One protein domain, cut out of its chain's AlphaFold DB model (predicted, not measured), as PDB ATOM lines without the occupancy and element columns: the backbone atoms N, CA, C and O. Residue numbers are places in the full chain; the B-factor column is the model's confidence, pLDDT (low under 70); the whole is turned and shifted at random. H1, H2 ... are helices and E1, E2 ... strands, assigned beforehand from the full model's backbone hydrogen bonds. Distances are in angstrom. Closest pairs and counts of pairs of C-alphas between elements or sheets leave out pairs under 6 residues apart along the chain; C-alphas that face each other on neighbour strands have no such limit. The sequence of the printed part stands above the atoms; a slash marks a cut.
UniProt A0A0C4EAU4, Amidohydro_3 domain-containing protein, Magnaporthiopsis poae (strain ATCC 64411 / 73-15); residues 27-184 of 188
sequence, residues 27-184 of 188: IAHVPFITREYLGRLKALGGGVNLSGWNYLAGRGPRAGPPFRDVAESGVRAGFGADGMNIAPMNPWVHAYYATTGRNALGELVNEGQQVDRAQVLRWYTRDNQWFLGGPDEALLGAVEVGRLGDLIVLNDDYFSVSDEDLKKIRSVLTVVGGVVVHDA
ATOM      1  N   ILE A  27     243.853 269.313 429.461       95.06
ATOM      2  CA  ILE A  27     243.549 270.681 429.030       95.06
ATOM      3  C   ILE A  27     244.391 270.998 427.794       95.06
ATOM      4  O   ILE A  27     245.618 270.917 427.833       95.06
ATOM      5  N   ALA A  28     243.737 271.343 426.686       93.62
ATOM      6  CA  ALA A  28     244.407 271.643 425.424       93.62
ATOM      7  C   ALA A  28     244.837 273.119 425.321       93.62
ATOM      8  O   ALA A  28     244.220 274.006 425.918       93.62
ATOM      9  N   HIS A  29     245.868 273.375 424.515       92.50
ATOM     10  CA  HIS A  29     246.458 274.676 424.159       92.50
ATOM     11  C   HIS A  29     247.072 275.466 425.320       92.50
ATOM     12  O   HIS A  29     248.239 275.814 425.258       92.50
ATOM     13  N   VAL A  30     246.315 275.789 426.368       94.38
ATOM     14  CA  VAL A  30     246.796 276.495 427.572       94.38
ATOM     15  C   VAL A  30     247.702 277.733 427.325       94.38
ATOM     16  O   VAL A  30     248.701 277.899 428.023       94.38
ATOM     17  N   PRO A  31     247.374 278.659 426.394       91.38
ATOM     18  CA  PRO A  31     248.263 279.772 426.010       91.38
ATOM     19  C   PRO A  31     248.592 280.754 427.147       91.38
ATOM     20  O   PRO A  31     249.576 281.480 427.083       91.38
ATOM     21  N   PHE A  32     247.777 280.781 428.204       92.12
ATOM     22  CA  PHE A  32     247.927 281.712 429.328       92.12
ATOM     23  C   PHE A  32     247.947 281.011 430.687       92.12
ATOM     24  O   PHE A  32     247.689 281.643 431.712       92.12
ATOM     25  N   ILE A  33     248.198 279.699 430.718       95.75
ATOM     26  CA  ILE A  33     248.273 278.981 431.991       95.75
ATOM     27  C   ILE A  33     249.465 279.484 432.807       95.75
ATOM     28  O   ILE A  33     250.547 279.720 432.279       95.75
ATOM     29  N   THR A  34     249.268 279.661 434.108       96.31
ATOM     30  CA  THR A  34     250.330 280.094 435.019       96.31
ATOM     31  C   THR A  34     250.986 278.889 435.684       96.31
ATOM     32  O   THR A  34     250.387 277.816 435.787       96.31
ATOM     33  N   ARG A  35     252.196 279.071 436.226       97.44
ATOM     34  CA  ARG A  35     252.874 278.051 437.050       97.44
ATOM     35  C   ARG A  35     252.025 277.575 438.229       97.44
ATOM     36  O   ARG A  35     252.037 276.393 438.553       97.44
ATOM     37  N   GLU A  36     251.249 278.476 438.829       97.81
ATOM     38  CA  GLU A  36     250.300 278.128 439.887       97.81
ATOM     39  C   GLU A  36     249.235 277.145 439.381       97.81
ATOM     40  O   GLU A  36     249.019 276.093 439.988       97.81
ATOM     41  N   TYR A  37     248.596 277.445 438.246       97.62
ATOM     42  CA  TYR A  37     247.577 276.567 437.673       97.62
ATOM     43  C   TYR A  37     248.156 275.248 437.161       97.62
ATOM     44  O   TYR A  37     247.512 274.213 437.323       97.62
ATOM     45  N   LEU A  38     249.382 275.248 436.631       98.06
ATOM     46  CA  LEU A  38     250.110 274.019 436.298       98.06
ATOM     47  C   LEU A  38     250.323 273.146 437.544       98.06
ATOM     48  O   LEU A  38     250.069 271.943 437.500       98.06
ATOM     49  N   GLY A  39     250.714 273.748 438.673       96.81
ATOM     50  CA  GLY A  39     250.853 273.050 439.954       96.81
ATOM     51  C   GLY A  39     249.537 272.441 440.445       96.81
ATOM     52  O   GLY A  39     249.510 271.280 440.857       96.81
ATOM     53  N   ARG A  40     248.427 273.183 440.336       95.69
ATOM     54  CA  ARG A  40     247.085 272.682 440.682       95.69
ATOM     55  C   ARG A  40     246.647 271.537 439.766       95.69
ATOM     56  O   ARG A  40     246.188 270.512 440.258       95.69
ATOM     57  N   LEU A  41     246.831 271.671 438.451       94.81
ATOM     58  CA  LEU A  41     246.488 270.624 437.482       94.81
ATOM     59  C   LEU A  41     247.292 269.344 437.729       94.81
ATOM     60  O   LEU A  41     246.731 268.249 437.732       94.81
ATOM     61  N   LYS A  42     248.590 269.484 438.017       94.88
ATOM     62  CA  LYS A  42     249.457 268.371 438.414       94.88
ATOM     63  C   LYS A  42     248.963 267.692 439.692       94.88
ATOM     64  O   LYS A  42     248.921 266.466 439.737       94.88
ATOM     65  N   ALA A  43     248.565 268.460 440.709       93.38
ATOM     66  CA  ALA A  43     248.028 267.920 441.961       93.38
ATOM     67  C   ALA A  43     246.720 267.130 441.754       93.38
ATOM     68  O   ALA A  43     246.473 266.157 442.462       93.38
ATOM     69  N   LEU A  44     245.928 267.501 440.744       92.31
ATOM     70  CA  LEU A  44     244.725 266.773 440.329       92.31
ATOM     71  C   LEU A  44     245.021 265.529 439.473       92.31
ATOM     72  O   LEU A  44     244.096 264.803 439.120       92.31
ATOM     73  N   GLY A  45     246.285 265.267 439.125       92.31
ATOM     74  CA  GLY A  45     246.663 264.177 438.223       92.31
ATOM     75  C   GLY A  45     246.316 264.439 436.754       92.31
ATOM     76  O   GLY A  45     246.245 263.492 435.971       92.31
ATOM     77  N   GLY A  46     246.085 265.702 436.385       94.44
ATOM     78  CA  GLY A  46     245.813 266.108 435.011       94.44
ATOM     79  C   GLY A  46     247.078 266.368 434.188       94.44
ATOM     80  O   GLY A  46     248.208 266.330 434.686       94.44
ATOM     81  N   GLY A  47     246.863 266.662 432.910       96.69
ATOM     82  CA  GLY A  47     247.904 266.971 431.943       96.69
ATOM     83  C   GLY A  47     247.481 268.019 430.922       96.69
ATOM     84  O   GLY A  47     246.312 268.396 430.828       96.69
ATOM     85  N   VAL A  48     248.452 268.492 430.150       97.75
ATOM     86  CA  VAL A  48     248.245 269.476 429.087       97.75
ATOM     87  C   VAL A  48     248.609 268.896 427.730       97.75
ATOM     88  O   VAL A  48     249.655 268.269 427.577       97.75
ATOM     89  N   ASN A  49     247.749 269.119 426.742       95.44
ATOM     90  CA  ASN A  49     248.065 268.813 425.351       95.44
ATOM     91  C   ASN A  49     248.398 270.120 424.628       95.44
ATOM     92  O   ASN A  49     247.589 271.048 424.575       95.44
ATOM     93  N   LEU A  50     249.628 270.204 424.141       96.88
ATOM     94  CA  LEU A  50     250.217 271.404 423.576       96.88
ATOM     95  C   LEU A  50     250.269 271.300 422.053       96.88
ATOM     96  O   LEU A  50     250.368 270.222 421.475       96.88
ATOM     97  N   SER A  51     250.282 272.448 421.395       95.12
ATOM     98  CA  SER A  51     250.521 272.535 419.961       95.12
ATOM     99  C   SER A  51     251.165 273.875 419.633       95.12
ATOM    100  O   SER A  51     250.991 274.872 420.338       95.12
ATOM    101  N   GLY A  52     251.890 273.926 418.518       94.12
ATOM    102  CA  GLY A  52     252.312 275.184 417.893       94.12
ATOM    103  C   GLY A  52     251.216 275.839 417.039       94.12
ATOM    104  O   GLY A  52     251.549 276.465 416.041       94.12
ATOM    105  N   TRP A  53     249.926 275.623 417.344       92.69
ATOM    106  CA  TRP A  53     248.798 275.997 416.469       92.69
ATOM    107  C   TRP A  53     248.827 277.462 416.030       92.69
ATOM    108  O   TRP A  53     248.511 277.784 414.888       92.69
ATOM    109  N   ASN A  54     249.300 278.348 416.909       92.38
ATOM    110  CA  ASN A  54     249.374 279.772 416.626       92.38
ATOM    111  C   ASN A  54     250.613 280.181 415.805       92.38
ATOM    112  O   ASN A  54     250.943 281.362 415.732       92.38
ATOM    113  N   TYR A  55     251.307 279.236 415.164       94.81
ATOM    114  CA  TYR A  55     252.392 279.531 414.226       94.81
ATOM    115  C   TYR A  55     251.946 280.476 413.100       94.81
ATOM    116  O   TYR A  55     252.697 281.371 412.723       94.81
ATOM    117  N   LEU A  56     250.725 280.312 412.575       93.75
ATOM    118  CA  LEU A  56     250.231 281.115 411.449       93.75
ATOM    119  C   LEU A  56     249.771 282.520 411.860       93.75
ATOM    120  O   LEU A  56     250.056 283.485 411.157       93.75
ATOM    121  N   ALA A  57     249.045 282.636 412.976       91.94
ATOM    122  CA  ALA A  57     248.337 283.864 413.356       91.94
ATOM    123  C   ALA A  57     248.909 284.559 414.604       91.94
ATOM    124  O   ALA A  57     248.482 285.662 414.953       91.94
ATOM    125  N   GLY A  58     249.869 283.930 415.280       92.19
ATOM    126  CA  GLY A  58     250.367 284.374 416.570       92.19
ATOM    127  C   GLY A  58     251.073 285.714 416.495       92.19
ATOM    128  O   GLY A  58     251.910 285.939 415.621       92.19
ATOM    129  N   ARG A  59     250.757 286.589 417.454       92.38
ATOM    130  CA  ARG A  59     251.422 287.880 417.650       92.38
ATOM    131  C   ARG A  59     251.848 288.051 419.097       92.38
ATOM    132  O   ARG A  59     251.151 287.629 420.017       92.38
ATOM    133  N   GLY A  60     253.038 288.614 419.260       84.38
ATOM    134  CA  GLY A  60     253.754 288.621 420.522       84.38
ATOM    135  C   GLY A  60     253.131 289.480 421.625       84.38
ATOM    136  O   GLY A  60     252.173 290.219 421.395       84.38
ATOM    137  N   PRO A  61     253.704 289.395 422.839       87.81
ATOM    138  CA  PRO A  61     254.857 288.550 423.196       87.81
ATOM    139  C   PRO A  61     254.484 287.156 423.739       87.81
ATOM    140  O   PRO A  61     255.371 286.385 424.085       87.81
ATOM    141  N   ARG A  62     253.188 286.830 423.844       90.81
ATOM    142  CA  ARG A  62     252.674 285.585 424.451       90.81
ATOM    143  C   ARG A  62     251.639 284.919 423.550       90.81
ATOM    144  O   ARG A  62     250.473 284.782 423.911       90.81
ATOM    145  N   ALA A  63     252.052 284.590 422.332       93.44
ATOM    146  CA  ALA A  63     251.162 284.047 421.312       93.44
ATOM    147  C   ALA A  63     250.846 282.555 421.489       93.44
ATOM    148  O   ALA A  63     249.986 282.042 420.780       93.44
ATOM    149  N   GLY A  64     251.534 281.838 422.373       93.62
ATOM    150  CA  GLY A  64     251.425 280.387 422.454       93.62
ATOM    151  C   GLY A  64     251.466 279.859 423.879       93.62
ATOM    152  O   GLY A  64     251.565 280.635 424.829       93.62
ATOM    153  N   PRO A  65     251.391 278.530 424.030       96.25
ATOM    154  CA  PRO A  65     251.575 277.880 425.317       96.25
ATOM    155  C   PRO A  65     252.937 278.257 425.922       96.25
ATOM    156  O   PRO A  65     253.929 278.354 425.187       96.25
ATOM    157  N   PRO A  66     253.027 278.438 427.249       97.50
ATOM    158  CA  PRO A  66     254.294 278.694 427.913       97.50
ATOM    159  C   PRO A  66     255.084 277.377 428.044       97.50
ATOM    160  O   PRO A  66     255.090 276.747 429.103       97.50
ATOM    161  N   PHE A  67     255.686 276.893 426.943       98.31
ATOM    162  CA  PHE A  67     256.263 275.540 426.875       98.31
ATOM    163  C   PHE A  67     257.330 275.308 427.945       98.31
ATOM    164  O   PHE A  67     257.340 274.250 428.576       98.31
ATOM    165  N   ARG A  68     258.193 276.300 428.193       98.31
ATOM    166  CA  ARG A  68     259.201 276.224 429.255       98.31
ATOM    167  C   ARG A  68     258.555 276.044 430.626       98.31
ATOM    168  O   ARG A  68     258.932 275.130 431.354       98.31
ATOM    169  N   ASP A  69     257.574 276.875 430.974       98.50
ATOM    170  CA  ASP A  69     256.897 276.784 432.272       98.50
ATOM    171  C   ASP A  69     256.191 275.431 432.445       98.50
ATOM    172  O   ASP A  69     256.239 274.835 433.525       98.50
ATOM    173  N   VAL A  70     255.571 274.918 431.377       98.56
ATOM    174  CA  VAL A  70     254.953 273.585 431.360       98.56
ATOM    175  C   VAL A  70     255.997 272.502 431.632       98.56
ATOM    176  O   VAL A  70     255.792 271.690 432.538       98.56
ATOM    177  N   ALA A  71     257.122 272.511 430.911       98.31
ATOM    178  CA  ALA A  71     258.203 271.543 431.093       98.31
ATOM    179  C   ALA A  71     258.771 271.580 432.521       98.31
ATOM    180  O   ALA A  71     258.895 270.541 433.170       98.31
ATOM    181  N   GLU A  72     259.047 272.775 433.046       98.31
ATOM    182  CA  GLU A  72     259.612 272.973 434.386       98.31
ATOM    183  C   GLU A  72     258.624 272.610 435.513       98.31
ATOM    184  O   GLU A  72     259.043 272.222 436.603       98.31
ATOM    185  N   SER A  73     257.309 272.687 435.276       98.06
ATOM    186  CA  SER A  73     256.298 272.315 436.281       98.06
ATOM    187  C   SER A  73     256.247 270.805 436.568       98.06
ATOM    188  O   SER A  73     255.805 270.365 437.641       98.06
ATOM    189  N   GLY A  74     256.667 269.981 435.602       96.88
ATOM    190  CA  GLY A  74     256.535 268.527 435.646       96.88
ATOM    191  C   GLY A  74     255.085 268.030 435.647       96.88
ATOM    192  O   GLY A  74     254.826 266.927 436.132       96.88
ATOM    193  N   VAL A  75     254.129 268.841 435.180       97.38
ATOM    194  CA  VAL A  75     252.795 268.353 434.804       97.38
ATOM    195  C   VAL A  75     252.930 267.358 433.644       97.38
ATOM    196  O   VAL A  75     253.875 267.444 432.858       97.38
ATOM    197  N   ARG A  76     251.997 266.407 433.505       97.56
ATOM    198  CA  ARG A  76     251.958 265.568 432.298       97.56
ATOM    199  C   ARG A  76     251.727 266.465 431.086       97.56
ATOM    200  O   ARG A  76     250.809 267.279 431.101       97.56
ATOM    201  N   ALA A  77     252.553 266.324 430.060       98.19
ATOM    202  CA  ALA A  77     252.486 267.148 428.864       98.19
ATOM    203  C   ALA A  77     252.715 266.294 427.618       98.19
ATOM    204  O   ALA A  77     253.543 265.382 427.628       98.19
ATOM    205  N   GLY A  78     251.948 266.587 426.577       97.25
ATOM    206  CA  GLY A  78     252.031 265.980 425.255       97.25
ATOM    207  C   GLY A  78     251.994 267.069 424.192       97.25
ATOM    208  O   GLY A  78     251.663 268.220 424.495       97.25
ATOM    209  N   PHE A  79     252.360 266.728 422.960       96.56
ATOM    210  CA  PHE A  79     252.450 267.702 421.877       96.56
ATOM    211  C   PHE A  79     251.865 267.141 420.577       96.56
ATOM    212  O   PHE A  79     252.086 265.981 420.229       96.56
ATOM    213  N   GLY A  80     251.100 267.963 419.863       93.12
ATOM    214  CA  GLY A  80     250.375 267.570 418.658       93.12
ATOM    215  C   GLY A  80     250.171 268.720 417.672       93.12
ATOM    216  O   GLY A  80     250.615 269.848 417.897       93.12
ATOM    217  N   ALA A  81     249.511 268.408 416.556       87.56
ATOM    218  CA  ALA A  81     249.317 269.345 415.448       87.56
ATOM    219  C   ALA A  81     248.052 270.212 415.556       87.56
ATOM    220  O   ALA A  81     247.944 271.200 414.839       87.56
ATOM    221  N   ASP A  82     247.127 269.894 416.471       89.62
ATOM    222  CA  ASP A  82     245.804 270.539 416.537       89.62
ATOM    223  C   ASP A  82     244.908 270.224 415.312       89.62
ATOM    224  O   ASP A  82     245.165 269.276 414.567       89.62
ATOM    225  N   GLY A  83     243.820 270.977 415.123       84.44
ATOM    226  CA  GLY A  83     242.897 270.854 413.994       84.44
ATOM    227  C   GLY A  83     243.379 271.535 412.702       84.44
ATOM    228  O   GLY A  83     243.793 272.695 412.697       84.44
ATOM    229  N   MET A  84     243.229 270.837 411.569       78.62
ATOM    230  CA  MET A  84     243.709 271.257 410.236       78.62
ATOM    231  C   MET A  84     243.077 272.555 409.690       78.62
ATOM    232  O   MET A  84     243.580 273.135 408.732       78.62
ATOM    233  N   ASN A  85     241.982 273.034 410.284       81.88
ATOM    234  CA  ASN A  85     241.338 274.297 409.912       81.88
ATOM    235  C   ASN A  85     242.002 275.535 410.539       81.88
ATOM    236  O   ASN A  85     241.745 276.647 410.081       81.88
ATOM    237  N   ILE A  86     242.818 275.357 411.582       83.12
ATOM    238  CA  ILE A  86     243.459 276.457 412.321       83.12
ATOM    239  C   ILE A  86     244.980 276.329 412.404       83.12
ATOM    240  O   ILE A  86     245.651 277.312 412.713       83.12
ATOM    241  N   ALA A  87     245.526 275.147 412.115       88.94
ATOM    242  CA  ALA A  87     246.947 274.864 412.216       88.94
ATOM    243  C   ALA A  87     247.462 273.996 411.049       88.94
ATOM    244  O   ALA A  87     246.714 273.176 410.509       88.94
ATOM    245  N   PRO A  88     248.740 274.140 410.646       89.69
ATOM    246  CA  PRO A  88     249.353 273.243 409.667       89.69
ATOM    247  C   PRO A  88     249.441 271.814 410.217       89.69
ATOM    248  O   PRO A  88     249.929 271.639 411.314       89.69
ATOM    249  N   MET A  89     249.115 270.764 409.456       90.00
ATOM    250  CA  MET A  89     249.340 269.388 409.958       90.00
ATOM    251  C   MET A  89     250.816 268.962 409.999       90.00
ATOM    252  O   MET A  89     251.126 267.864 410.453       90.00
ATOM    253  N   ASN A  90     251.737 269.785 409.495       92.25
ATOM    254  CA  ASN A  90     253.159 269.460 409.485       92.25
ATOM    255  C   ASN A  90     253.727 269.550 410.920       92.25
ATOM    256  O   ASN A  90     253.896 270.669 411.415       92.25
ATOM    257  N   PRO A  91     254.088 268.426 411.579       94.56
ATOM    258  CA  PRO A  91     254.559 268.442 412.965       94.56
ATOM    259  C   PRO A  91     255.824 269.291 413.127       94.56
ATOM    260  O   PRO A  91     255.989 269.998 414.116       94.56
ATOM    261  N   TRP A  92     256.690 269.326 412.119       96.62
ATOM    262  CA  TRP A  92     257.961 270.036 412.203       96.62
ATOM    263  C   TRP A  92     257.796 271.556 412.264       96.62
ATOM    264  O   TRP A  92     258.635 272.245 412.839       96.62
ATOM    265  N   VAL A  93     256.677 272.086 411.761       96.69
ATOM    266  CA  VAL A  93     256.316 273.500 411.929       96.69
ATOM    267  C   VAL A  93     255.949 273.809 413.381       96.69
ATOM    268  O   VAL A  93     256.338 274.849 413.913       96.69
ATOM    269  N   HIS A  94     255.264 272.896 414.067       96.50
ATOM    270  CA  HIS A  94     254.990 273.066 415.492       96.50
ATOM    271  C   HIS A  94     256.253 272.894 416.337       96.50
ATOM    272  O   HIS A  94     256.439 273.636 417.300       96.50
ATOM    273  N   ALA A  95     257.141 271.968 415.959       97.88
ATOM    274  CA  ALA A  95     258.453 271.828 416.582       97.88
ATOM    275  C   ALA A  95     259.290 273.105 416.420       97.88
ATOM    276  O   ALA A  95     259.873 273.584 417.392       97.88
ATOM    277  N   TYR A  96     259.292 273.699 415.224       98.12
ATOM    278  CA  TYR A  96     259.901 275.004 414.968       98.12
ATOM    279  C   TYR A  96     259.325 276.079 415.887       98.12
ATOM    280  O   TYR A  96     260.075 276.783 416.557       98.12
ATOM    281  N   TYR A  97     257.998 276.170 415.988       97.75
ATOM    282  CA  TYR A  97     257.355 277.141 416.866       97.75
ATOM    283  C   TYR A  97     257.738 276.937 418.342       97.75
ATOM    284  O   TYR A  97     258.053 277.902 419.030       97.75
ATOM    285  N   ALA A  98     257.762 275.697 418.836       98.06
ATOM    286  CA  ALA A  98     258.100 275.405 420.231       98.06
ATOM    287  C   ALA A  98     259.577 275.649 420.579       98.06
ATOM    288  O   ALA A  98     259.885 276.003 421.717       98.06
ATOM    289  N   THR A  99     260.479 275.478 419.614       98.44
ATOM    290  CA  THR A  99     261.931 275.607 419.824       98.44
ATOM    291  C   THR A  99     262.451 277.018 419.576       98.44
ATOM    292  O   THR A  99     263.405 277.439 420.221       98.44
ATOM    293  N   THR A 100     261.792 277.784 418.704       98.00
ATOM    294  CA  THR A 100     262.206 279.152 418.349       98.00
ATOM    295  C   THR A 100     261.283 280.229 418.923       98.00
ATOM    296  O   THR A 100     261.698 281.363 419.143       98.00
ATOM    297  N   GLY A 101     260.011 279.905 419.176       97.50
ATOM    298  CA  GLY A 101     258.954 280.866 419.503       97.50
ATOM    299  C   GLY A 101     258.591 281.810 418.356       97.50
ATOM    300  O   GLY A 101     257.972 282.848 418.613       97.50
ATOM    301  N   ARG A 102     258.998 281.499 417.117       97.62
ATOM    302  CA  ARG A 102     258.755 282.339 415.940       97.62
ATOM    303  C   ARG A 102     257.502 281.925 415.172       97.62
ATOM    304  O   ARG A 102     257.235 280.735 415.001       97.62
ATOM    305  N   ASN A 103     256.743 282.911 414.697       96.62
ATOM    306  CA  ASN A 103     255.585 282.693 413.824       96.62
ATOM    307  C   ASN A 103     256.002 282.527 412.347       96.62
ATOM    308  O   ASN A 103     257.182 282.575 412.001       96.62
ATOM    309  N   ALA A 104     255.019 282.370 411.461       95.88
ATOM    310  CA  ALA A 104     255.221 282.212 410.022       95.88
ATOM    311  C   ALA A 104     255.872 283.423 409.326       95.88
ATOM    312  O   ALA A 104     256.404 283.273 408.229       95.88
ATOM    313  N   LEU A 105     255.851 284.603 409.954       96.00
ATOM    314  CA  LEU A 105     256.525 285.815 409.474       96.00
ATOM    315  C   LEU A 105     257.974 285.917 409.985       96.00
ATOM    316  O   LEU A 105     258.666 286.886 409.686       96.00
ATOM    317  N   GLY A 106     258.434 284.939 410.772       96.00
ATOM    318  CA  GLY A 106     259.740 284.963 411.426       96.00
ATOM    319  C   GLY A 106     259.795 285.868 412.660       96.00
ATOM    320  O   GLY A 106     260.868 286.046 413.235       96.00
ATOM    321  N   GLU A 107     258.669 286.428 413.107       97.19
ATOM    322  CA  GLU A 107     258.601 287.293 414.287       97.19
ATOM    323  C   GLU A 107     258.689 286.442 415.557       97.19
ATOM    324  O   GLU A 107     258.017 285.415 415.663       97.19
ATOM    325  N   LEU A 108     259.482 286.869 416.543       97.31
ATOM    326  CA  LEU A 108     259.513 286.233 417.860       97.31
ATOM    327  C   LEU A 108     258.241 286.615 418.631       97.31
ATOM    328  O   LEU A 108     258.065 287.769 419.012       97.31
ATOM    329  N   VAL A 109     257.344 285.651 418.843       97.25
ATOM    330  CA  VAL A 109     255.998 285.902 419.396       97.25
ATOM    331  C   VAL A 109     255.691 285.134 420.678       97.25
ATOM    332  O   VAL A 109     254.634 285.343 421.270       97.25
ATOM    333  N   ASN A 110     256.588 284.250 421.105       96.69
ATOM    334  CA  ASN A 110     256.480 283.506 422.360       96.69
ATOM    335  C   ASN A 110     257.825 283.515 423.099       96.69
ATOM    336  O   ASN A 110     258.435 282.477 423.349       96.69
ATOM    337  N   GLU A 111     258.357 284.713 423.332       95.88
ATOM    338  CA  GLU A 111     259.692 284.918 423.897       95.88
ATOM    339  C   GLU A 111     259.829 284.308 425.302       95.88
ATOM    340  O   GLU A 111     258.919 284.384 426.128       95.88
ATOM    341  N   GLY A 112     260.979 283.685 425.572       96.38
ATOM    342  CA  GLY A 112     261.314 283.112 426.878       96.38
ATOM    343  C   GLY A 112     260.580 281.814 427.220       96.38
ATOM    344  O   GLY A 112     260.814 281.252 428.286       96.38
ATOM    345  N   GLN A 113     259.713 281.322 426.335       97.38
ATOM    346  CA  GLN A 113     258.895 280.130 426.551       97.38
ATOM    347  C   GLN A 113     259.275 278.953 425.648       97.38
ATOM    348  O   GLN A 113     258.519 277.992 425.555       97.38
ATOM    349  N   GLN A 114     260.442 279.002 425.005       97.88
ATOM    350  CA  GLN A 114     260.978 277.938 424.158       97.88
ATOM    351  C   GLN A 114     261.444 276.719 424.971       97.88
ATOM    352  O   GLN A 114     261.907 276.850 426.108       97.88
ATOM    353  N   VAL A 115     261.399 275.543 424.345       98.62
ATOM    354  CA  VAL A 115     262.000 274.289 424.839       98.62
ATOM    355  C   VAL A 115     262.970 273.710 423.811       98.62
ATOM    356  O   VAL A 115     262.929 274.078 422.639       98.62
ATOM    357  N   ASP A 116     263.850 272.801 424.229       98.44
ATOM    358  CA  ASP A 116     264.761 272.137 423.296       98.44
ATOM    359  C   ASP A 116     264.057 271.074 422.427       98.44
ATOM    360  O   ASP A 116     262.949 270.601 422.708       98.44
ATOM    361  N   ARG A 117     264.732 270.682 421.342       98.50
ATOM    362  CA  ARG A 117     264.254 269.662 420.397       98.50
ATOM    363  C   ARG A 117     264.034 268.303 421.064       98.50
ATOM    364  O   ARG A 117     263.076 267.603 420.743       98.50
ATOM    365  N   ALA A 118     264.875 267.929 422.028       98.50
ATOM    366  CA  ALA A 118     264.736 266.657 422.734       98.50
ATOM    367  C   ALA A 118     263.437 266.599 423.554       98.50
ATOM    368  O   ALA A 118     262.773 265.563 423.582       98.50
ATOM    369  N   GLN A 119     263.044 267.703 424.188       98.69
ATOM    370  CA  GLN A 119     261.793 267.815 424.924       98.69
ATOM    371  C   GLN A 119     260.584 267.755 423.991       98.69
ATOM    372  O   GLN A 119     259.630 267.040 424.295       98.69
ATOM    373  N   VAL A 120     260.632 268.439 422.843       98.38
ATOM    374  CA  VAL A 120     259.566 268.355 421.830       98.38
ATOM    375  C   VAL A 120     259.409 266.921 421.319       98.38
ATOM    376  O   VAL A 120     258.292 266.408 421.289       98.38
ATOM    377  N   LEU A 121     260.508 266.235 420.984       97.94
ATOM    378  CA  LEU A 121     260.450 264.845 420.525       97.94
ATOM    379  C   LEU A 121     259.885 263.907 421.601       97.94
ATOM    380  O   LEU A 121     259.061 263.049 421.283       97.94
ATOM    381  N   ARG A 122     260.270 264.086 422.873       97.88
ATOM    382  CA  ARG A 122     259.678 263.332 423.992       97.88
ATOM    383  C   ARG A 122     258.171 263.563 424.098       97.88
ATOM    384  O   ARG A 122     257.436 262.590 424.245       97.88
ATOM    385  N   TRP A 123     257.708 264.806 423.963       98.25
ATOM    386  CA  TRP A 123     256.277 265.125 423.981       98.25
ATOM    387  C   TRP A 123     255.500 264.626 422.767       98.25
ATOM    388  O   TRP A 123     254.310 264.358 422.909       98.25
ATOM    389  N   TYR A 124     256.134 264.472 421.605       97.31
ATOM    390  CA  TYR A 124     255.508 263.801 420.463       97.31
ATOM    391  C   TYR A 124     255.352 262.296 420.673       97.31
ATOM    392  O   TYR A 124     254.412 261.700 420.152       97.31
ATOM    393  N   THR A 125     256.280 261.686 421.412       97.12
ATOM    394  CA  THR A 125     256.444 260.231 421.490       97.12
ATOM    395  C   THR A 125     256.159 259.721 422.902       97.12
ATOM    396  O   THR A 125     254.999 259.575 423.290       97.12
ATOM    397  N   ARG A 126     257.205 259.473 423.694       96.31
ATOM    398  CA  ARG A 126     257.133 258.737 424.958       96.31
ATOM    399  C   ARG A 126     256.225 259.391 425.989       96.31
ATOM    400  O   ARG A 126     255.537 258.687 426.715       96.31
ATOM    401  N   ASP A 127     256.214 260.716 426.078       96.75
ATOM    402  CA  ASP A 127     255.390 261.404 427.074       96.75
ATOM    403  C   ASP A 127     253.917 261.473 426.626       96.75
ATOM    404  O   ASP A 127     253.013 261.488 427.466       96.75
ATOM    405  N   ASN A 128     253.664 261.423 425.311       95.25
ATOM    406  CA  ASN A 128     252.321 261.479 424.736       95.25
ATOM    407  C   ASN A 128     251.503 260.203 425.000       95.25
ATOM    408  O   ASN A 128     250.275 260.259 425.020       95.25
ATOM    409  N   GLN A 129     252.162 259.065 425.261       94.31
ATOM    410  CA  GLN A 129     251.494 257.782 425.530       94.31
ATOM    411  C   GLN A 129     250.472 257.882 426.681       94.31
ATOM    412  O   GLN A 129     249.416 257.253 426.643       94.31
ATOM    413  N   TRP A 130     250.739 258.738 427.679       94.62
ATOM    414  CA  TRP A 130     249.858 258.936 428.836       94.62
ATOM    415  C   TRP A 130     248.463 259.450 428.443       94.62
ATOM    416  O   TRP A 130     247.479 259.155 429.129       94.62
ATOM    417  N   PHE A 131     248.376 260.198 427.340       93.56
ATOM    418  CA  PHE A 131     247.136 260.784 426.830       93.56
ATOM    419  C   PHE A 131     246.279 259.787 426.045       93.56
ATOM    420  O   PHE A 131     245.092 260.039 425.866       93.56
ATOM    421  N   LEU A 132     246.852 258.660 425.610       90.94
ATOM    422  CA  LEU A 132     246.112 257.581 424.951       90.94
ATOM    423  C   LEU A 132     245.280 256.793 425.971       90.94
ATOM    424  O   LEU A 132     244.122 256.466 425.728       90.94
ATOM    425  N   GLY A 133     245.863 256.551 427.152       87.75
ATOM    426  CA  GLY A 133     245.257 255.734 428.199       87.75
ATOM    427  C   GLY A 133     245.061 254.273 427.781       87.75
ATOM    428  O   GLY A 133     245.460 253.845 426.701       87.75
ATOM    429  N   GLY A 134     244.448 253.488 428.670       87.75
ATOM    430  CA  GLY A 134     244.096 252.097 428.379       87.75
ATOM    431  C   GLY A 134     245.294 251.223 427.957       87.75
ATOM    432  O   GLY A 134     246.409 251.443 428.432       87.75
ATOM    433  N   PRO A 135     245.067 250.211 427.099       89.56
ATOM    434  CA  PRO A 135     246.128 249.343 426.579       89.56
ATOM    435  C   PRO A 135     247.167 250.082 425.725       89.56
ATOM    436  O   PRO A 135     248.347 249.736 425.761       89.56
ATOM    437  N   ASP A 136     246.748 251.118 424.996       92.88
ATOM    438  CA  ASP A 136     247.582 251.819 424.013       92.88
ATOM    439  C   ASP A 136     248.744 252.586 424.659       92.88
ATOM    440  O   ASP A 136     249.819 252.704 424.067       92.88
ATOM    441  N   GLU A 137     248.576 253.031 425.910       93.38
ATOM    442  CA  GLU A 137     249.636 253.665 426.708       93.38
ATOM    443  C   GLU A 137     250.884 252.774 426.847       93.38
ATOM    444  O   GLU A 137     252.005 253.282 426.900       93.38
ATOM    445  N   ALA A 138     250.711 251.450 426.893       93.31
ATOM    446  CA  ALA A 138     251.816 250.497 426.996       93.31
ATOM    447  C   ALA A 138     252.362 250.048 425.631       93.31
ATOM    448  O   ALA A 138     253.424 249.428 425.582       93.31
ATOM    449  N   LEU A 139     251.660 250.344 424.533       96.06
ATOM    450  CA  LEU A 139     251.975 249.833 423.197       96.06
ATOM    451  C   LEU A 139     252.659 250.859 422.291       96.06
ATOM    452  O   LEU A 139     253.428 250.461 421.421       96.06
ATOM    453  N   LEU A 140     252.398 252.153 422.481       95.69
ATOM    454  CA  LEU A 140     252.819 253.221 421.567       95.69
ATOM    455  C   LEU A 140     253.886 254.145 422.176       95.69
ATOM    456  O   LEU A 140     254.163 254.114 423.374       95.69
ATOM    457  N   GLY A 141     254.491 254.985 421.331       93.94
ATOM    458  CA  GLY A 141     255.309 256.129 421.755       93.94
ATOM    459  C   GLY A 141     256.765 255.833 422.134       93.94
ATOM    460  O   GLY A 141     257.495 256.773 422.442       93.94
ATOM    461  N   ALA A 142     257.225 254.580 422.096       95.12
ATOM    462  CA  ALA A 142     258.627 254.238 422.343       95.12
ATOM    463  C   ALA A 142     259.081 253.017 421.530       95.12
ATOM    464  O   ALA A 142     258.304 252.094 421.293       95.12
ATOM    465  N   VAL A 143     260.361 253.003 421.149       95.06
ATOM    466  CA  VAL A 143     261.005 251.876 420.457       95.06
ATOM    467  C   VAL A 143     261.605 250.942 421.508       95.06
ATOM    468  O   VAL A 143     262.753 251.100 421.919       95.06
ATOM    469  N   GLU A 144     260.797 250.000 421.989       95.69
ATOM    470  CA  GLU A 144     261.154 249.043 423.043       95.69
ATOM    471  C   GLU A 144     260.551 247.663 422.732       95.69
ATOM    472  O   GLU A 144     259.503 247.556 422.093       95.69
ATOM    473  N   VAL A 145     261.191 246.587 423.200       96.31
ATOM    474  CA  VAL A 145     260.661 245.223 423.040       96.31
ATOM    475  C   VAL A 145     259.293 245.111 423.721       96.31
ATOM    476  O   VAL A 145     259.146 245.481 424.883       96.31
ATOM    477  N   GLY A 146     258.306 244.568 423.002       95.06
ATOM    478  CA  GLY A 146     256.927 244.412 423.484       95.06
ATOM    479  C   GLY A 146     255.976 245.548 423.092       95.06
ATOM    480  O   GLY A 146     254.782 245.438 423.356       95.06
ATOM    481  N   ARG A 147     256.478 246.603 422.438       96.38
ATOM    482  CA  ARG A 147     255.676 247.698 421.865       96.38
ATOM    483  C   ARG A 147     255.412 247.490 420.375       96.38
ATOM    484  O   ARG A 147     256.027 246.631 419.740       96.38
ATOM    485  N   LEU A 148     254.489 248.271 419.816       97.12
ATOM    486  CA  LEU A 148     254.221 248.274 418.379       97.12
ATOM    487  C   LEU A 148     255.431 248.801 417.600       97.12
ATOM    488  O   LEU A 148     256.150 249.691 418.056       97.12
ATOM    489  N   GLY A 149     255.644 248.244 416.407       97.25
ATOM    490  CA  GLY A 149     256.687 248.675 415.477       97.25
ATOM    491  C   GLY A 149     256.329 249.984 414.775       97.25
ATOM    492  O   GLY A 149     256.182 249.987 413.554       97.25
ATOM    493  N   ASP A 150     256.175 251.061 415.543       97.62
ATOM    494  CA  ASP A 150     255.819 252.397 415.062       97.62
ATOM    495  C   ASP A 150     257.064 253.281 415.040       97.62
ATOM    496  O   ASP A 150     257.594 253.667 416.086       97.62
ATOM    497  N   LEU A 151     257.554 253.605 413.845       97.06
ATOM    498  CA  LEU A 151     258.715 254.476 413.678       97.06
ATOM    499  C   LEU A 151     258.672 255.239 412.359       97.06
ATOM    500  O   LEU A 151     257.998 254.853 411.402       97.06
ATOM    501  N   ILE A 152     259.449 256.317 412.317       97.50
ATOM    502  CA  ILE A 152     259.715 257.086 411.108       97.50
ATOM    503  C   ILE A 152     261.219 257.203 410.891       97.50
ATOM    504  O   ILE A 152     261.985 257.332 411.848       97.50
ATOM    505  N   VAL A 153     261.632 257.201 409.629       98.00
ATOM    506  CA  VAL A 153     262.977 257.596 409.203       98.00
ATOM    507  C   VAL A 153     262.855 258.962 408.550       98.00
ATOM    508  O   VAL A 153     261.957 259.179 407.740       98.00
ATOM    509  N   LEU A 154     263.724 259.895 408.921       98.25
ATOM    510  CA  LEU A 154     263.682 261.275 408.441       98.25
ATOM    511  C   LEU A 154     264.688 261.489 407.310       98.25
ATOM    512  O   LEU A 154     265.714 260.815 407.256       98.25
ATOM    513  N   ASN A 155     264.404 262.441 406.419       98.06
ATOM    514  CA  ASN A 155     265.337 262.830 405.353       98.06
ATOM    515  C   ASN A 155     266.596 263.541 405.867       98.06
ATOM    516  O   ASN A 155     267.568 263.621 405.129       98.06
ATOM    517  N   ASP A 156     266.558 264.078 407.086       98.06
ATOM    518  CA  ASP A 156     267.650 264.815 407.716       98.06
ATOM    519  C   ASP A 156     267.653 264.567 409.233       98.06
ATOM    520  O   ASP A 156     266.650 264.144 409.817       98.06
ATOM    521  N   ASP A 157     268.777 264.861 409.889       98.06
ATOM    522  CA  ASP A 157     268.910 264.723 411.340       98.06
ATOM    523  C   ASP A 157     268.201 265.863 412.089       98.06
ATOM    524  O   ASP A 157     268.665 267.006 412.157       98.06
ATOM    525  N   TYR A 158     267.085 265.508 412.726       98.12
ATOM    526  CA  TYR A 158     266.268 266.393 413.552       98.12
ATOM    527  C   TYR A 158     267.061 267.174 414.607       98.12
ATOM    528  O   TYR A 158     266.690 268.306 414.921       98.12
ATOM    529  N   PHE A 159     268.146 266.628 415.154       98.12
ATOM    530  CA  PHE A 159     268.899 267.289 416.220       98.12
ATOM    531  C   PHE A 159     269.932 268.297 415.714       98.12
ATOM    532  O   PHE A 159     270.316 269.174 416.488       98.12
ATOM    533  N   SER A 160     270.354 268.215 414.449       98.00
ATOM    534  CA  SER A 160     271.470 269.016 413.929       98.00
ATOM    535  C   SER A 160     271.116 269.962 412.782       98.00
ATOM    536  O   SER A 160     271.870 270.908 412.550       98.00
ATOM    537  N   VAL A 161     269.973 269.794 412.099       98.50
ATOM    538  CA  VAL A 161     269.539 270.769 411.078       98.50
ATOM    539  C   VAL A 161     269.375 272.175 411.660       98.50
ATOM    540  O   VAL A 161     269.025 272.335 412.832       98.50
ATOM    541  N   SER A 162     269.553 273.212 410.836       98.50
ATOM    542  CA  SER A 162     269.264 274.592 411.244       98.50
ATOM    543  C   SER A 162     267.796 274.760 411.659       98.50
ATOM    544  O   SER A 162     266.940 273.949 411.302       98.50
ATOM    545  N   ASP A 163     267.471 275.815 412.407       97.75
ATOM    546  CA  ASP A 163     266.075 276.082 412.778       97.75
ATOM    547  C   ASP A 163     265.181 276.275 411.549       97.75
ATOM    548  O   ASP A 163     264.057 275.787 411.514       97.75
ATOM    549  N   GLU A 164     265.675 276.919 410.493       97.25
ATOM    550  CA  GLU A 164     264.889 277.097 409.271       97.25
ATOM    551  C   GLU A 164     264.700 275.788 408.494       97.25
ATOM    552  O   GLU A 164     263.625 275.552 407.932       97.25
ATOM    553  N   ASP A 165     265.702 274.908 408.505       98.12
ATOM    554  CA  ASP A 165     265.622 273.598 407.854       98.12
ATOM    555  C   ASP A 165     264.791 272.587 408.647       98.12
ATOM    556  O   ASP A 165     264.258 271.650 408.053       98.12
ATOM    557  N   LEU A 166     264.563 272.813 409.946       97.88
ATOM    558  CA  LEU A 166     263.670 271.989 410.764       97.88
ATOM    559  C   LEU A 166     262.286 271.838 410.118       97.88
ATOM    560  O   LEU A 166     261.747 270.739 410.065       97.88
ATOM    561  N   LYS A 167     261.738 272.912 409.537       95.81
ATOM    562  CA  LYS A 167     260.426 272.898 408.860       95.81
ATOM    563  C   LYS A 167     260.395 272.047 407.583       95.81
ATOM    564  O   LYS A 167     259.309 271.728 407.099       95.81
ATOM    565  N   LYS A 168     261.563 271.720 407.020       97.06
ATOM    566  CA  LYS A 168     261.726 270.957 405.771       97.06
ATOM    567  C   LYS A 168     261.881 269.455 406.006       97.06
ATOM    568  O   LYS A 168     261.853 268.693 405.033       97.06
ATOM    569  N   ILE A 169     262.036 269.040 407.265       97.88
ATOM    570  CA  ILE A 169     262.040 267.631 407.644       97.88
ATOM    571  C   ILE A 169     260.744 266.975 407.158       97.88
ATOM    572  O   ILE A 169     259.663 267.565 407.159       97.88
ATOM    573  N   ARG A 170     260.865 265.729 406.718       97.06
ATOM    574  CA  ARG A 170     259.776 264.845 406.324       97.06
ATOM    575  C   ARG A 170     260.164 263.399 406.602       97.06
ATOM    576  O   ARG A 170     261.344 263.057 406.651       97.06
ATOM    577  N   SER A 171     259.149 262.558 406.764       97.69
ATOM    578  CA  SER A 171     259.358 261.113 406.783       97.69
ATOM    579  C   SER A 171     259.761 260.643 405.383       97.69
ATOM    580  O   SER A 171     259.145 261.061 404.403       97.69
ATOM    581  N   VAL A 172     260.792 259.809 405.294       98.50
ATOM    582  CA  VAL A 172     261.169 259.054 404.086       98.50
ATOM    583  C   VAL A 172     260.768 257.584 404.177       98.50
ATOM    584  O   VAL A 172     260.707 256.908 403.157       98.50
ATOM    585  N   LEU A 173     260.463 257.101 405.383       98.56
ATOM    586  CA  LEU A 173     259.890 255.786 405.651       98.56
ATOM    587  C   LEU A 173     259.002 255.895 406.887       98.56
ATOM    588  O   LEU A 173     259.458 256.383 407.920       98.56
ATOM    589  N   THR A 174     257.771 255.398 406.809       98.44
ATOM    590  CA  THR A 174     256.878 255.274 407.968       98.44
ATOM    591  C   THR A 174     256.464 253.822 408.131       98.44
ATOM    592  O   THR A 174     255.954 253.201 407.194       98.44
ATOM    593  N   VAL A 175     256.640 253.307 409.343       98.50
ATOM    594  CA  VAL A 175     256.209 251.972 409.757       98.50
ATOM    595  C   VAL A 175     255.150 252.132 410.841       98.50
ATOM    596  O   VAL A 175     255.338 252.922 411.765       98.50
ATOM    597  N   VAL A 176     254.039 251.408 410.713       98.12
ATOM    598  CA  VAL A 176     252.946 251.368 411.695       98.12
ATOM    599  C   VAL A 176     252.618 249.910 411.982       98.12
ATOM    600  O   VAL A 176     252.361 249.133 411.063       98.12
ATOM    601  N   GLY A 177     252.665 249.509 413.248       97.00
ATOM    602  CA  GLY A 177     252.441 248.135 413.687       97.00
ATOM    603  C   GLY A 177     253.419 247.132 413.072       97.00
ATOM    604  O   GLY A 177     253.070 245.967 412.914       97.00
ATOM    605  N   GLY A 178     254.621 247.569 412.680       97.31
ATOM    606  CA  GLY A 178     255.590 246.740 411.955       97.31
ATOM    607  C   GLY A 178     255.343 246.622 410.445       97.31
ATOM    608  O   GLY A 178     256.070 245.895 409.772       97.31
ATOM    609  N   VAL A 179     254.358 247.335 409.894       98.12
ATOM    610  CA  VAL A 179     254.060 247.368 408.455       98.12
ATOM    611  C   VAL A 179     254.540 248.685 407.856       98.12
ATOM    612  O   VAL A 179     254.207 249.756 408.359       98.12
ATOM    613  N   VAL A 180     255.298 248.621 406.759       98.31
ATOM    614  CA  VAL A 180     255.670 249.816 405.988       98.31
ATOM    615  C   VAL A 180     254.416 250.379 405.318       98.31
ATOM    616  O   VAL A 180     253.814 249.721 404.472       98.31
ATOM    617  N   VAL A 181     254.023 251.597 405.695       98.44
ATOM    618  CA  VAL A 181     252.848 252.302 405.141       98.44
ATOM    619  C   VAL A 181     253.230 253.491 404.260       98.44
ATOM    620  O   VAL A 181     252.391 254.030 403.541       98.44
ATOM    621  N   HIS A 182     254.494 253.909 404.310       98.12
ATOM    622  CA  HIS A 182     255.061 254.934 403.443       98.12
ATOM    623  C   HIS A 182     256.536 254.636 403.188       98.12
ATOM    624  O   HIS A 182     257.263 254.352 404.137       98.12
ATOM    625  N   ASP A 183     256.961 254.765 401.934       97.81
ATOM    626  CA  ASP A 183     258.352 254.687 401.495       97.81
ATOM    627  C   ASP A 183     258.566 255.711 400.370       97.81
ATOM    628  O   ASP A 183     257.802 255.757 399.402       97.81
ATOM    629  N   ALA A 184     259.578 256.565 400.520       97.56
ATOM    630  CA  ALA A 184     259.953 257.565 399.528       97.56
ATOM    631  C   ALA A 184     260.884 257.018 398.427       97.56
ATOM    632  O   ALA A 184     261.199 257.756 397.493       97.56
TER     633      ALA A 184
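What this domain is: This is residues 27 to 184 of the 188 residues of the protein "Amidohydro_3 domain-containing protein" of Magnaporthiopsis poae (strain ATCC 64411 / 73-15) (UniProt A0A0C4EAU4). Two unequal parts make this domain: a larger body built round a small pair of parallel strands, E1 and E2, with H1 at the end where they begin, H3 at the end where they finish and H2 and H4 alongside, and a separate small sheet of three strands, E3, E4 and E5. The short helices H5 and H6 lie on the way from the body to that sheet, and the short H7, between E3 and E4 in the chain, packs back on H3. The printed part has 158 residues with seven named helices and five named strands, in the order H1 E1 H2 E2 H3 H4 H5 H6 E3 H7 E4 E5; the class is mixed, helices and strands, with under half of the residues in named elements. The whole is compact, with a radius of gyration of the C-alphas of 15.8 A and spans of 43 by 38 by 30 A.

How they stand to each other: Residues 27 to 28 pair, parallel, with residues 48 to 49 of E1, residues 47 to 51. H1, residues 35 to 43, touches H2, residues 67 to 73, at a steep tilt of 55 degrees, the same way; their closest C-alphas, of Arg 35 and Asp 69, are 6.4 A apart. E1 and E2, residues 76 to 80, are parallel neighbours at 24 degrees, with N 48 and O 76 2.8 A apart, within hydrogen-bond range. E1, H2 and E2 form a strand-helix-strand unit, two parallel neighbour strands with a helix between them in the chain, and its crossover is right-handed. H3, residues 91 to 100, and H4, residues 117 to 124, form a helical hairpin: they touch at a steep tilt of 44 degrees, opposite ways, closest at the C-alphas of Ala 95 and Val 120, 6.4 A. The closest C-alphas of E2 and H4, of Gly 78 and Trp 123, are 4.5 A apart. H5, residues 129 to 132, and H6, residues 136 to 139, touch only at the corner, closest at the C-alphas of Gln 129 and Glu 137, 4.7 A. H7, residues 163 to 166, touches H3, closest at the C-alphas of Leu 166 and Trp 92, 6.2 A. In the antiparallel sheet E3 - E4 - E5, E3, residues 151 to 154, and E4, residues 171 to 176, have N 153 and O 173 2.9 A apart; E4 and E5, residues 179 to 183, form a hairpin, with N 174 and O 182 2.9 A apart. Every O i to N i+4 pair is within hydrogen-bond range in H1, H2, H3 and H4; H5, H6 and H7 are too short for such a pair.

Where its parts are: H1 begins at C-alpha 35 (252.874, 278.051, 437.050) and is 12.3 A long from first to last C-alpha. E1 measures 13.5 A, E2 13.9 A, H3 14.2 A and E4 12.7 A. E5 ends at C-alpha 183 (258.352, 254.687, 401.495).

The domain as a whole: The two farthest C-alphas, of Glu 36 and Ala 184, are 46.3 A apart. The links E1 to H2, H3 to H4 and H6 to E3 are long. The printed part has no cut, and no printed residue is under 70 in pLDDT.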